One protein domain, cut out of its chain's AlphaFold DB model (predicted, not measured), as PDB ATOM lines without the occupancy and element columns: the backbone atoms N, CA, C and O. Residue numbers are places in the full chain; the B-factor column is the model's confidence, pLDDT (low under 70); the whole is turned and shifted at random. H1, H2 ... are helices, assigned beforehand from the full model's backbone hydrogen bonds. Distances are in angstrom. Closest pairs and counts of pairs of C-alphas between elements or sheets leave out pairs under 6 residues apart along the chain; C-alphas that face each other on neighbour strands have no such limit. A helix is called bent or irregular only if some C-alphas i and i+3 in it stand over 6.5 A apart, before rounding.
ATOM      1  N   GLY A 253     -20.292  48.900 -23.736       63.56
ATOM      2  CA  GLY A 253     -21.108  49.743 -22.851       63.56
ATOM      3  C   GLY A 253     -22.166  50.568 -23.595       63.56
ATOM      4  O   GLY A 253     -23.330  50.559 -23.207       63.56
ATOM      5  N   LEU A 254     -21.785  51.228 -24.696       61.53
ATOM      6  CA  LEU A 254     -22.714  52.025 -25.506       61.53
ATOM      7  C   LEU A 254     -23.743  51.136 -26.211       61.53
ATOM      8  O   LEU A 254     -24.940  51.406 -26.139       61.53
ATOM      9  N   ASN A 255     -23.286  50.060 -26.858       63.97
ATOM     10  CA  ASN A 255     -24.173  49.160 -27.592       63.97
ATOM     11  C   ASN A 255     -25.199  48.509 -26.653       63.97
ATOM     12  O   ASN A 255     -26.391  48.516 -26.951       63.97
ATOM     13  N   CYS A 256     -24.770  48.018 -25.485       67.12
ATOM     14  CA  CYS A 256     -25.687  47.448 -24.498       67.12
ATOM     15  C   CYS A 256     -26.664  48.493 -23.952       67.12
ATOM     16  O   CYS A 256     -27.854  48.201 -23.890       67.12
ATOM     17  N   GLY A 257     -26.201  49.714 -23.666       65.69
ATOM     18  CA  GLY A 257     -27.056  50.800 -23.180       65.69
ATOM     19  C   GLY A 257     -28.138  51.230 -24.176       65.69
ATOM     20  O   GLY A 257     -29.280  51.471 -23.786       65.69
ATOM     21  N   VAL A 258     -27.835  51.266 -25.480       66.69
ATOM     22  CA  VAL A 258     -28.851  51.527 -26.520       66.69
ATOM     23  C   VAL A 258     -29.913  50.422 -26.531       66.69
ATOM     24  O   VAL A 258     -31.107  50.708 -26.630       66.69
ATOM     25  N   HIS A 259     -29.506  49.160 -26.385       66.94
ATOM     26  CA  HIS A 259     -30.446  48.044 -26.294       66.94
ATOM     27  C   HIS A 259     -31.282  48.079 -25.005       66.94
ATOM     28  O   HIS A 259     -32.489  47.845 -25.075       66.94
ATOM     29  N   ASP A 260     -30.676  48.430 -23.866       77.06
ATOM     30  CA  ASP A 260     -31.374  48.630 -22.590       77.06
ATOM     31  C   ASP A 260     -32.486  49.672 -22.748       77.06
ATOM     32  O   ASP A 260     -33.622  49.429 -22.337       77.06
ATOM     33  N   ALA A 261     -32.176  50.807 -23.381       67.00
ATOM     34  CA  ALA A 261     -33.120  51.897 -23.594       67.00
ATOM     35  C   ALA A 261     -34.285  51.489 -24.509       67.00
ATOM     36  O   ALA A 261     -35.442  51.767 -24.196       67.00
ATOM     37  N   LEU A 262     -34.008  50.793 -25.617       73.94
ATOM     38  CA  LEU A 262     -35.050  50.336 -26.543       73.94
ATOM     39  C   LEU A 262     -36.015  49.329 -25.895       73.94
ATOM     40  O   LEU A 262     -37.220  49.390 -26.139       73.94
ATOM     41  N   GLU A 263     -35.505  48.413 -25.068       79.50
ATOM     42  CA  GLU A 263     -36.332  47.453 -24.324       79.50
ATOM     43  C   GLU A 263     -37.125  48.145 -23.199       79.50
ATOM     44  O   GLU A 263     -38.305  47.841 -23.001       79.50
ATOM     45  N   LEU A 264     -36.527  49.136 -22.525       81.94
ATOM     46  CA  LEU A 264     -37.200  49.914 -21.483       81.94
ATOM     47  C   LEU A 264     -38.376  50.713 -22.035       81.94
ATOM     48  O   LEU A 264     -39.441  50.707 -21.429       81.94
ATOM     49  N   VAL A 265     -38.211  51.375 -23.185       78.88
ATOM     50  CA  VAL A 265     -39.286  52.162 -23.813       78.88
ATOM     51  C   VAL A 265     -40.516  51.291 -24.073       78.88
ATOM     52  O   VAL A 265     -41.629  51.694 -23.743       78.88
ATOM     53  N   ARG A 266     -40.323  50.074 -24.596       78.56
ATOM     54  CA  ARG A 266     -41.424  49.121 -24.822       78.56
ATOM     55  C   ARG A 266     -42.049  48.651 -23.512       78.56
ATOM     56  O   ARG A 266     -43.268  48.625 -23.387       78.56
ATOM     57  N   THR A 267     -41.211  48.330 -22.530       79.44
ATOM     58  CA  THR A 267     -41.663  47.882 -21.208       79.44
ATOM     59  C   THR A 267     -42.499  48.955 -20.505       79.44
ATOM     60  O   THR A 267     -43.551  48.663 -19.940       79.44
ATOM     61  N   LEU A 268     -42.061  50.214 -20.574       81.31
ATOM     62  CA  LEU A 268     -42.783  51.353 -20.018       81.31
ATOM     63  C   LEU A 268     -44.114  51.580 -20.731       81.31
ATOM     64  O   LEU A 268     -45.105  51.816 -20.053       81.31
ATOM     65  N   ASP A 269     -44.157  51.485 -22.062       81.94
ATOM     66  CA  ASP A 269     -45.400  51.615 -22.829       81.94
ATOM     67  C   ASP A 269     -46.423  50.533 -22.441       81.94
ATOM     68  O   ASP A 269     -47.590  50.835 -22.196       81.94
ATOM     69  N   GLU A 270     -46.001  49.276 -22.286       85.06
ATOM     70  CA  GLU A 270     -46.888  48.194 -21.839       85.06
ATOM     71  C   GLU A 270     -47.459  48.411 -20.433       85.06
ATOM     72  O   GLU A 270     -48.651  48.192 -20.213       85.06
ATOM     73  N   VAL A 271     -46.632  48.861 -19.489       87.56
ATOM     74  CA  VAL A 271     -47.082  49.121 -18.115       87.56
ATOM     75  C   VAL A 271     -47.946  50.382 -18.050       87.56
ATOM     76  O   VAL A 271     -49.013  50.371 -17.440       87.56
ATOM     77  N   ALA A 272     -47.538  51.465 -18.714       82.25
ATOM     78  CA  ALA A 272     -48.252  52.742 -18.699       82.25
ATOM     79  C   ALA A 272     -49.617  52.668 -19.398       82.25
ATOM     80  O   ALA A 272     -50.557  53.350 -18.996       82.25
ATOM     81  N   SER A 273     -49.744  51.820 -20.421       89.88
ATOM     82  CA  SER A 273     -51.014  51.554 -21.107       89.88
ATOM     83  C   SER A 273     -51.906  50.532 -20.393       89.88
ATOM     84  O   SER A 273     -53.014  50.265 -20.859       89.88
ATOM     85  N   GLY A 274     -51.442  49.948 -19.282       87.38
ATOM     86  CA  GLY A 274     -52.170  48.932 -18.522       87.38
ATOM     87  C   GLY A 274     -52.252  47.562 -19.203       87.38
ATOM     88  O   GLY A 274     -53.049  46.729 -18.778       87.38
ATOM     89  N   ARG A 275     -51.452  47.310 -20.250       92.25
ATOM     90  CA  ARG A 275     -51.370  45.997 -20.919       92.25
ATOM     91  C   ARG A 275     -50.603  44.965 -20.096       92.25
ATOM     92  O   ARG A 275     -50.882  43.776 -20.217       92.25
ATOM     93  N   SER A 276     -49.688  45.427 -19.247       91.69
ATOM     94  CA  SER A 276     -48.864  44.598 -18.366       91.69
ATOM     95  C   SER A 276     -48.825  45.177 -16.947       91.69
ATOM     96  O   SER A 276     -48.993  46.381 -16.745       91.69
ATOM     97  N   GLY A 277     -48.610  44.317 -15.948       88.00
ATOM     98  CA  GLY A 277     -48.441  44.725 -14.553       88.00
ATOM     99  C   GLY A 277     -47.058  45.332 -14.263       88.00
ATOM    100  O   GLY A 277     -46.123  45.162 -15.052       88.00
ATOM    101  N   PRO A 278     -46.889  46.030 -13.122       83.94
ATOM    102  CA  PRO A 278     -45.612  46.644 -12.736       83.94
ATOM    103  C   PRO A 278     -44.472  45.627 -12.541       83.94
ATOM    104  O   PRO A 278     -43.308  46.000 -12.657       83.94
ATOM    105  N   ASP A 279     -44.784  44.342 -12.341       90.12
ATOM    106  CA  ASP A 279     -43.819  43.233 -12.267       90.12
ATOM    107  C   ASP A 279     -42.953  43.096 -13.532       90.12
ATOM    108  O   ASP A 279     -41.853  42.536 -13.486       90.12
ATOM    109  N   LEU A 280     -43.423  43.622 -14.669       83.69
ATOM    110  CA  LEU A 280     -42.655  43.644 -15.908       83.69
ATOM    111  C   LEU A 280     -41.407  44.541 -15.801       83.69
ATOM    112  O   LEU A 280     -40.366  44.178 -16.348       83.69
ATOM    113  N   LEU A 281     -41.468  45.645 -15.047       77.94
ATOM    114  CA  LEU A 281     -40.310  46.516 -14.804       77.94
ATOM    115  C   LEU A 281     -39.260  45.822 -13.925       77.94
ATOM    116  O   LEU A 281     -38.069  45.903 -14.216       77.94
ATOM    117  N   ASP A 282     -39.695  45.053 -12.924       81.12
ATOM    118  CA  ASP A 282     -38.793  44.263 -12.073       81.12
ATOM    119  C   ASP A 282     -38.131  43.114 -12.854       81.12
ATOM    120  O   ASP A 282     -36.983  42.734 -12.601       81.12
ATOM    121  N   ARG A 283     -38.853  42.508 -13.808       81.38
ATOM    122  CA  ARG A 283     -38.271  41.531 -14.748       81.38
ATOM    123  C   ARG A 283     -37.232  42.187 -15.655       81.38
ATOM    124  O   ARG A 283     -36.148  41.624 -15.807       81.38
ATOM    125  N   TYR A 284     -37.549  43.356 -16.210       84.38
ATOM    126  CA  TYR A 284     -36.625  44.138 -17.026       84.38
ATOM    127  C   TYR A 284     -35.334  44.448 -16.253       84.38
ATOM    128  O   TYR A 284     -34.250  44.105 -16.726       84.38
ATOM    129  N   GLU A 285     -35.437  45.007 -15.039       78.94
ATOM    130  CA  GLU A 285     -34.264  45.368 -14.236       78.94
ATOM    131  C   GLU A 285     -33.395  44.143 -13.947       78.94
ATOM    132  O   GLU A 285     -32.202  44.167 -14.250       78.94
ATOM    133  N   ARG A 286     -33.980  43.062 -13.406       81.88
ATOM    134  CA  ARG A 286     -33.225  41.840 -13.077       81.88
ATOM    135  C   ARG A 286     -32.454  41.327 -14.284       81.88
ATOM    136  O   ARG A 286     -31.258  41.085 -14.186       81.88
ATOM    137  N   ARG A 287     -33.115  41.227 -15.437       80.06
ATOM    138  CA  ARG A 287     -32.499  40.721 -16.663       80.06
ATOM    139  C   ARG A 287     -31.373  41.628 -17.162       80.06
ATOM    140  O   ARG A 287     -30.262  41.149 -17.380       80.06
ATOM    141  N   ARG A 288     -31.642  42.923 -17.364       82.19
ATOM    142  CA  ARG A 288     -30.656  43.850 -17.951       82.19
ATOM    143  C   ARG A 288     -29.475  44.087 -17.020       82.19
ATOM    144  O   ARG A 288     -28.336  44.136 -17.480       82.19
ATOM    145  N   ARG A 289     -29.720  44.136 -15.709       75.00
ATOM    146  CA  ARG A 289     -28.669  44.241 -14.694       75.00
ATOM    147  C   ARG A 289     -27.755  43.021 -14.693       75.00
ATOM    148  O   ARG A 289     -26.540  43.202 -14.692       75.00
ATOM    149  N   THR A 290     -28.311  41.808 -14.732       76.19
ATOM    150  CA  THR A 290     -27.523  40.569 -14.819       76.19
ATOM    151  C   THR A 290     -26.682  40.540 -16.094       76.19
ATOM    152  O   THR A 290     -25.481  40.314 -16.009       76.19
ATOM    153  N   ILE A 291     -27.260  40.878 -17.255       72.69
ATOM    154  CA  ILE A 291     -26.513  40.942 -18.526       72.69
ATOM    155  C   ILE A 291     -25.344  41.931 -18.431       72.69
ATOM    156  O   ILE A 291     -24.220  41.612 -18.820       72.69
ATOM    157  N   ASN A 292     -25.591  43.125 -17.886       69.50
ATOM    158  CA  ASN A 292     -24.549  44.133 -17.742       69.50
ATOM    159  C   ASN A 292     -23.413  43.655 -16.818       69.50
ATOM    160  O   ASN A 292     -22.251  43.766 -17.197       69.50
ATOM    161  N   ILE A 293     -23.730  43.092 -15.648       69.94
ATOM    162  CA  ILE A 293     -22.726  42.669 -14.655       69.94
ATOM    163  C   ILE A 293     -21.960  41.420 -15.106       69.94
ATOM    164  O   ILE A 293     -20.736  41.384 -15.037       69.94
ATOM    165  N   GLU A 294     -22.660  40.384 -15.559       72.25
ATOM    166  CA  GLU A 294     -22.037  39.081 -15.804       72.25
ATOM    167  C   GLU A 294     -21.310  39.013 -17.147       72.25
ATOM    168  O   GLU A 294     -20.349  38.261 -17.277       72.25
ATOM    169  N   PHE A 295     -21.713  39.822 -18.131       68.75
ATOM    170  CA  PHE A 295     -21.177  39.719 -19.491       68.75
ATOM    171  C   PHE A 295     -20.456  40.985 -19.933       68.75
ATOM    172  O   PHE A 295     -19.296  40.930 -20.340       68.75
ATOM    173  N   VAL A 296     -21.112  42.143 -19.832       66.81
ATOM    174  CA  VAL A 296     -20.534  43.397 -20.334       66.81
ATOM    175  C   VAL A 296     -19.332  43.817 -19.484       66.81
ATOM    176  O   VAL A 296     -18.276  44.147 -20.034       66.81
ATOM    177  N   GLN A 297     -19.439  43.728 -18.154       67.50
ATOM    178  CA  GLN A 297     -18.316  44.049 -17.269       67.50
ATOM    179  C   GLN A 297     -17.162  43.060 -17.441       67.50
ATOM    180  O   GLN A 297     -16.033  43.494 -17.657       67.50
ATOM    181  N   GLN A 298     -17.430  41.750 -17.423       71.38
ATOM    182  CA  GLN A 298     -16.386  40.725 -17.572       71.38
ATOM    183  C   GLN A 298     -15.606  40.889 -18.878       71.38
ATOM    184  O   GLN A 298     -14.385  41.033 -18.874       71.38
ATOM    185  N   GLN A 299     -16.306  41.001 -20.005       69.06
ATOM    186  CA  GLN A 299     -15.647  41.099 -21.301       69.06
ATOM    187  C   GLN A 299     -14.879  42.416 -21.478       69.06
ATOM    188  O   GLN A 299     -13.824  42.446 -22.117       69.06
ATOM    189  N   THR A 300     -15.373  43.521 -20.914       66.75
ATOM    190  CA  THR A 300     -14.625  44.784 -20.947       66.75
ATOM    191  C   THR A 300     -13.402  44.772 -20.032       66.75
ATOM    192  O   THR A 300     -12.385  45.379 -20.389       66.75
ATOM    193  N   VAL A 301     -13.446  44.041 -18.914       72.50
ATOM    194  CA  VAL A 301     -12.281  43.767 -18.059       72.50
ATOM    195  C   VAL A 301     -11.254  42.911 -18.804       72.50
ATOM    196  O   VAL A 301     -10.093  43.315 -18.882       72.50
ATOM    197  N   ASP A 302     -11.660  41.819 -19.448       72.50
ATOM    198  CA  ASP A 302     -10.759  40.948 -20.217       72.50
ATOM    199  C   ASP A 302     -10.114  41.681 -21.400       72.50
ATOM    200  O   ASP A 302      -8.909  41.578 -21.661       72.50
ATOM    201  N   ASN A 303     -10.904  42.494 -22.110       70.81
ATOM    202  CA  ASN A 303     -10.406  43.363 -23.170       70.81
ATOM    203  C   ASN A 303      -9.358  44.350 -22.645       70.81
ATOM    204  O   ASN A 303      -8.322  44.538 -23.289       70.81
ATOM    205  N   LYS A 304      -9.604  44.946 -21.469       69.62
ATOM    206  CA  LYS A 304      -8.659  45.849 -20.803       69.62
ATOM    207  C   LYS A 304      -7.356  45.138 -20.463       69.62
ATOM    208  O   LYS A 304      -6.293  45.565 -20.903       69.62
ATOM    209  N   GLN A 305      -7.451  44.027 -19.734       77.94
ATOM    210  CA  GLN A 305      -6.306  43.250 -19.264       77.94
ATOM    211  C   GLN A 305      -5.444  42.727 -20.415       77.94
ATOM    212  O   GLN A 305      -4.238  42.547 -20.267       77.94
ATOM    213  N   ARG A 306      -6.039  42.456 -21.578       73.69
ATOM    214  CA  ARG A 306      -5.297  42.057 -22.777       73.69
ATOM    215  C   ARG A 306      -4.532  43.215 -23.416       73.69
ATOM    216  O   ARG A 306      -3.421  42.997 -23.888       73.69
ATOM    217  N   LEU A 307      -5.110  44.415 -23.456       71.75
ATOM    218  CA  LEU A 307      -4.464  45.584 -24.064       71.75
ATOM    219  C   LEU A 307      -3.402  46.217 -23.166       71.75
ATOM    220  O   LEU A 307      -2.395  46.706 -23.671       71.75
ATOM    221  N   GLU A 308      -3.613  46.191 -21.852       78.75
ATOM    222  CA  GLU A 308      -2.685  46.754 -20.865       78.75
ATOM    223  C   GLU A 308      -1.563  45.781 -20.465       78.75
ATOM    224  O   GLU A 308      -0.679  46.162 -19.699       78.75
ATOM    225  N   GLU A 309      -1.565  44.550 -20.993       85.44
ATOM    226  CA  GLU A 309      -0.537  43.547 -20.712       85.44
ATOM    227  C   GLU A 309       0.844  44.003 -21.205       85.44
ATOM    228  O   GLU A 309       1.065  44.216 -22.405       85.44
ATOM    229  N   LYS A 310       1.786  44.119 -20.265       81.75
ATOM    230  CA  LYS A 310       3.158  44.581 -20.518       81.75
ATOM    231  C   LYS A 310       4.176  43.450 -20.496       81.75
ATOM    232  O   LYS A 310       5.265  43.644 -21.031       81.75
ATOM    233  N   ASP A 311       3.842  42.295 -19.918       91.19
ATOM    234  CA  ASP A 311       4.723  41.131 -19.941       91.19
ATOM    235  C   ASP A 311       4.720  40.492 -21.349       91.19
ATOM    236  O   ASP A 311       3.671  40.038 -21.829       91.19
ATOM    237  N   PRO A 312       5.875  40.431 -22.042       87.75
ATOM    238  CA  PRO A 312       5.964  39.851 -23.378       87.75
ATOM    239  C   PRO A 312       5.549  38.376 -23.452       87.75
ATOM    240  O   PRO A 312       4.982  37.966 -24.466       87.75
ATOM    241  N   GLN A 313       5.808  37.580 -22.409       90.81
ATOM    242  CA  GLN A 313       5.465  36.155 -22.378       90.81
ATOM    243  C   GLN A 313       3.956  35.962 -22.222       90.81
ATOM    244  O   GLN A 313       3.347  35.210 -22.986       90.81
ATOM    245  N   VAL A 314       3.330  36.705 -21.304       85.81
ATOM    246  CA  VAL A 314       1.875  36.652 -21.081       85.81
ATOM    247  C   VAL A 314       1.119  37.171 -22.304       85.81
ATOM    248  O   VAL A 314       0.143  36.562 -22.749       85.81
ATOM    249  N   ARG A 315       1.594  38.264 -22.910       84.62
ATOM    250  CA  ARG A 315       1.017  38.800 -24.148       84.62
ATOM    251  C   ARG A 315       1.125  37.806 -25.300       84.62
ATOM    252  O   ARG A 315       0.166  37.662 -26.058       84.62
ATOM    253  N   ARG A 316       2.264  37.118 -25.438       85.94
ATOM    254  CA  ARG A 316       2.461  36.101 -26.478       85.94
ATOM    255  C   ARG A 316       1.490  34.935 -26.306       85.94
ATOM    256  O   ARG A 316       0.784  34.621 -27.256       85.94
ATOM    257  N   ALA A 317       1.370  34.393 -25.094       87.50
ATOM    258  CA  ALA A 317       0.427  33.317 -24.792       87.50
ATOM    259  C   ALA A 317      -1.036  33.713 -25.086       87.50
ATOM    260  O   ALA A 317      -1.776  32.950 -25.706       87.50
ATOM    261  N   LYS A 318      -1.444  34.940 -24.720       81.94
ATOM    262  CA  LYS A 318      -2.779  35.484 -25.037       81.94
ATOM    263  C   LYS A 318      -3.029  35.578 -26.554       81.94
ATOM    264  O   LYS A 318      -4.146  35.325 -27.001       81.94
ATOM    265  N   LEU A 319      -2.019  35.944 -27.349       85.12
ATOM    266  CA  LEU A 319      -2.122  36.018 -28.813       85.12
ATOM    267  C   LEU A 319      -2.145  34.635 -29.471       85.12
ATOM    268  O   LEU A 319      -2.945  34.422 -30.379       85.12
ATOM    269  N   ASP A 320      -1.322  33.701 -28.997       89.25
ATOM    270  CA  ASP A 320      -1.309  32.323 -29.496       89.25
ATOM    271  C   ASP A 320      -2.668  31.649 -29.223       89.25
ATOM    272  O   ASP A 320      -3.243  31.036 -30.120       89.25
ATOM    273  N   ARG A 321      -3.284  31.904 -28.058       85.44
ATOM    274  CA  ARG A 321      -4.654  31.451 -27.763       85.44
ATOM    275  C   ARG A 321      -5.707  32.025 -28.716       85.44
ATOM    276  O   ARG A 321      -6.640  31.326 -29.098       85.44
ATOM    277  N   LEU A 322      -5.588  33.293 -29.112       84.12
ATOM    278  CA  LEU A 322      -6.493  33.885 -30.108       84.12
ATOM    279  C   LEU A 322      -6.288  33.274 -31.497       84.12
ATOM    280  O   LEU A 322      -7.259  33.110 -32.232       84.12
ATOM    281  N   ALA A 323      -5.049  32.922 -31.845       86.62
ATOM    282  CA  ALA A 323      -4.748  32.217 -33.085       86.62
ATOM    283  C   ALA A 323      -5.349  30.801 -33.086       86.62
ATOM    284  O   ALA A 323      -5.947  30.411 -34.085       86.62
ATOM    285  N   GLU A 324      -5.281  30.076 -31.963       89.81
ATOM    286  CA  GLU A 324      -5.959  28.783 -31.781       89.81
ATOM    287  C   GLU A 324      -7.477  28.906 -31.951       89.81
ATOM    288  O   GLU A 324      -8.071  28.163 -32.728       89.81
ATOM    289  N   ILE A 325      -8.104  29.880 -31.277       85.19
ATOM    290  CA  ILE A 325      -9.549  30.140 -31.393       85.19
ATOM    291  C   ILE A 325      -9.924  30.476 -32.838       85.19
ATOM    292  O   ILE A 325     -10.954  30.023 -33.320       85.19
ATOM    293  N   SER A 326      -9.105  31.266 -33.535       88.06
ATOM    294  CA  SER A 326      -9.365  31.649 -34.924       88.06
ATOM    295  C   SER A 326      -9.147  30.513 -35.927       88.06
ATOM    296  O   SER A 326      -9.650  30.620 -37.043       88.06
ATOM    297  N   ALA A 327      -8.373  29.487 -35.577       90.56
ATOM    298  CA  ALA A 327      -8.111  28.331 -36.431       90.56
ATOM    299  C   ALA A 327      -9.197  27.243 -36.315       90.56
ATOM    300  O   ALA A 327      -9.244  26.345 -37.154       90.56
ATOM    301  N   ASP A 328     -10.067  27.328 -35.305       92.56
ATOM    302  CA  ASP A 328     -11.206  26.435 -35.092       92.56
ATOM    303  C   ASP A 328     -12.527  27.181 -35.351       92.56
ATOM    304  O   ASP A 328     -12.921  28.074 -34.602       92.56
ATOM    305  N   ASP A 329     -13.253  26.775 -36.393       87.38
ATOM    306  CA  ASP A 329     -14.538  27.360 -36.800       87.38
ATOM    307  C   ASP A 329     -15.591  27.398 -35.677       87.38
ATOM    308  O   ASP A 329     -16.382  28.343 -35.577       87.38
ATOM    309  N   LYS A 330     -15.647  26.365 -34.830       83.75
ATOM    310  CA  LYS A 330     -16.610  26.280 -33.725       83.75
ATOM    311  C   LYS A 330     -16.188  27.216 -32.599       83.75
ATOM    312  O   LYS A 330     -17.030  27.968 -32.100       83.75
ATOM    313  N   ALA A 331     -14.909  27.211 -32.233       76.56
ATOM    314  CA  ALA A 331     -14.371  28.088 -31.198       76.56
ATOM    315  C   ALA A 331     -14.457  29.565 -31.607       76.56
ATOM    316  O   ALA A 331     -14.883  30.396 -30.807       76.56
ATOM    317  N   GLN A 332     -14.151  29.892 -32.863       81.25
ATOM    318  CA  GLN A 332     -14.279  31.237 -33.414       81.25
ATOM    319  C   GLN A 332     -15.728  31.729 -33.360       81.25
ATOM    320  O   GLN A 332     -15.992  32.843 -32.905       81.25
ATOM    321  N   ARG A 333     -16.692  30.900 -33.784       75.06
ATOM    322  CA  ARG A 333     -18.120  31.255 -33.722       75.06
ATOM    323  C   ARG A 333     -18.592  31.462 -32.291       75.06
ATOM    324  O   ARG A 333     -19.337  32.407 -32.053       75.06
ATOM    325  N   LEU A 334     -18.174  30.611 -31.357       75.44
ATOM    326  CA  LEU A 334     -18.492  30.775 -29.939       75.44
ATOM    327  C   LEU A 334     -17.869  32.055 -29.376       75.44
ATOM    328  O   LEU A 334     -18.569  32.820 -28.730       75.44
ATOM    329  N   PHE A 335     -16.610  32.349 -29.699       74.56
ATOM    330  CA  PHE A 335     -15.915  33.563 -29.272       74.56
ATOM    331  C   PHE A 335     -16.581  34.844 -29.800       74.56
ATOM    332  O   PHE A 335     -16.780  35.796 -29.050       74.56
ATOM    333  N   LEU A 336     -16.996  34.863 -31.071       69.81
ATOM    334  CA  LEU A 336     -17.713  35.998 -31.667       69.81
ATOM    335  C   LEU A 336     -19.150  36.148 -31.136       69.81
ATOM    336  O   LEU A 336     -19.707  37.242 -31.185       69.81
ATOM    337  N   ARG A 337     -19.746  35.063 -30.625       66.12
ATOM    338  CA  ARG A 337     -21.084  35.026 -30.006       66.12
ATOM    339  C   ARG A 337     -21.053  35.091 -28.476       66.12
ATOM    340  O   ARG A 337     -22.111  35.060 -27.861       66.12
ATOM    341  N   ALA A 338     -19.868  35.171 -27.869       59.44
ATOM    342  CA  ALA A 338     -19.692  35.215 -26.418       59.44
ATOM    343  C   ALA A 338     -20.202  36.527 -25.804       59.44
ATOM    344  O   ALA A 338     -20.379  36.605 -24.593       59.44
TER     345      ALA A 338
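This is residues 253 to 338 of the 367 residues of the protein "Transporter substrate-binding domain-containing protein" of Nonomuraea deserti (UniProt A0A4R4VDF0). A long helical hairpin, H1 and H2 side by side, opens at its far end into a hook: H2 runs on past the beginning of H1, the chain turns steeply into H3, and short H4 makes a second corner. H4 folds back toward the side of H2 but stays apart from it, leaving the hook open. The printed part has 86 residues with four named helices, in the order H1, H2, H3, H4, and no named strand; the class is all helix. It is extended, with a radius of gyration of the C-alphas of 18.8 A and spans of 58 by 28 by 17 A.

Begin with the longest helix, H2, residues 279 to 307. H1, residues 253 to 272, touches it at a shallow tilt of 1 degrees, opposite ways, as a helical hairpin; look at the C-alphas of Thr 267 and Leu 281, their closest, 6.7 A apart. At the other end of H2 look for H3, residues 312 to 327, close but not clearly touching, at a steep tilt of 59 degrees; their closest C-alphas, of Arg 306 and Arg 315, are 7.2 A apart. H4, residues 329 to 337, touches H3 only at the corner, and H3 does so with residues 325 to 326 alone; the closest C-alphas, of Ser 326 and Gln 332, are 5.2 A apart. The lines of H3 and H4 are only just about perpendicular, at 70.1 degrees. H1 is apart from H3 and H4. Every O i to N i+4 pair is within hydrogen-bond range in H3 and H4, against 15 of 16 in H1 and 23 of 25 in H2.

Find C-alpha 279 at (-43.819, 43.233, -12.267); from there H2 runs 41.2 A to C-alpha 307 at (-4.464, 45.584, -24.064). It is neither bent nor irregular, but only just: C-alphas 294 and 297 are 6.4 A apart. H1 measures 27.6 A, H3 22.4 A and H4 12.2 A, ending at C-alpha 337 at (-21.084, 35.026, -30.006).

The C-alphas farthest apart, of Gly 274 and Gln 313, are 59.2 A apart. The printed part has no cut; the H1 to H2 link is short, the other two tight. Mean pLDDT of the printed part is 78.7, with 19 residues under 70, among them 253 to 259 and 336 to 338.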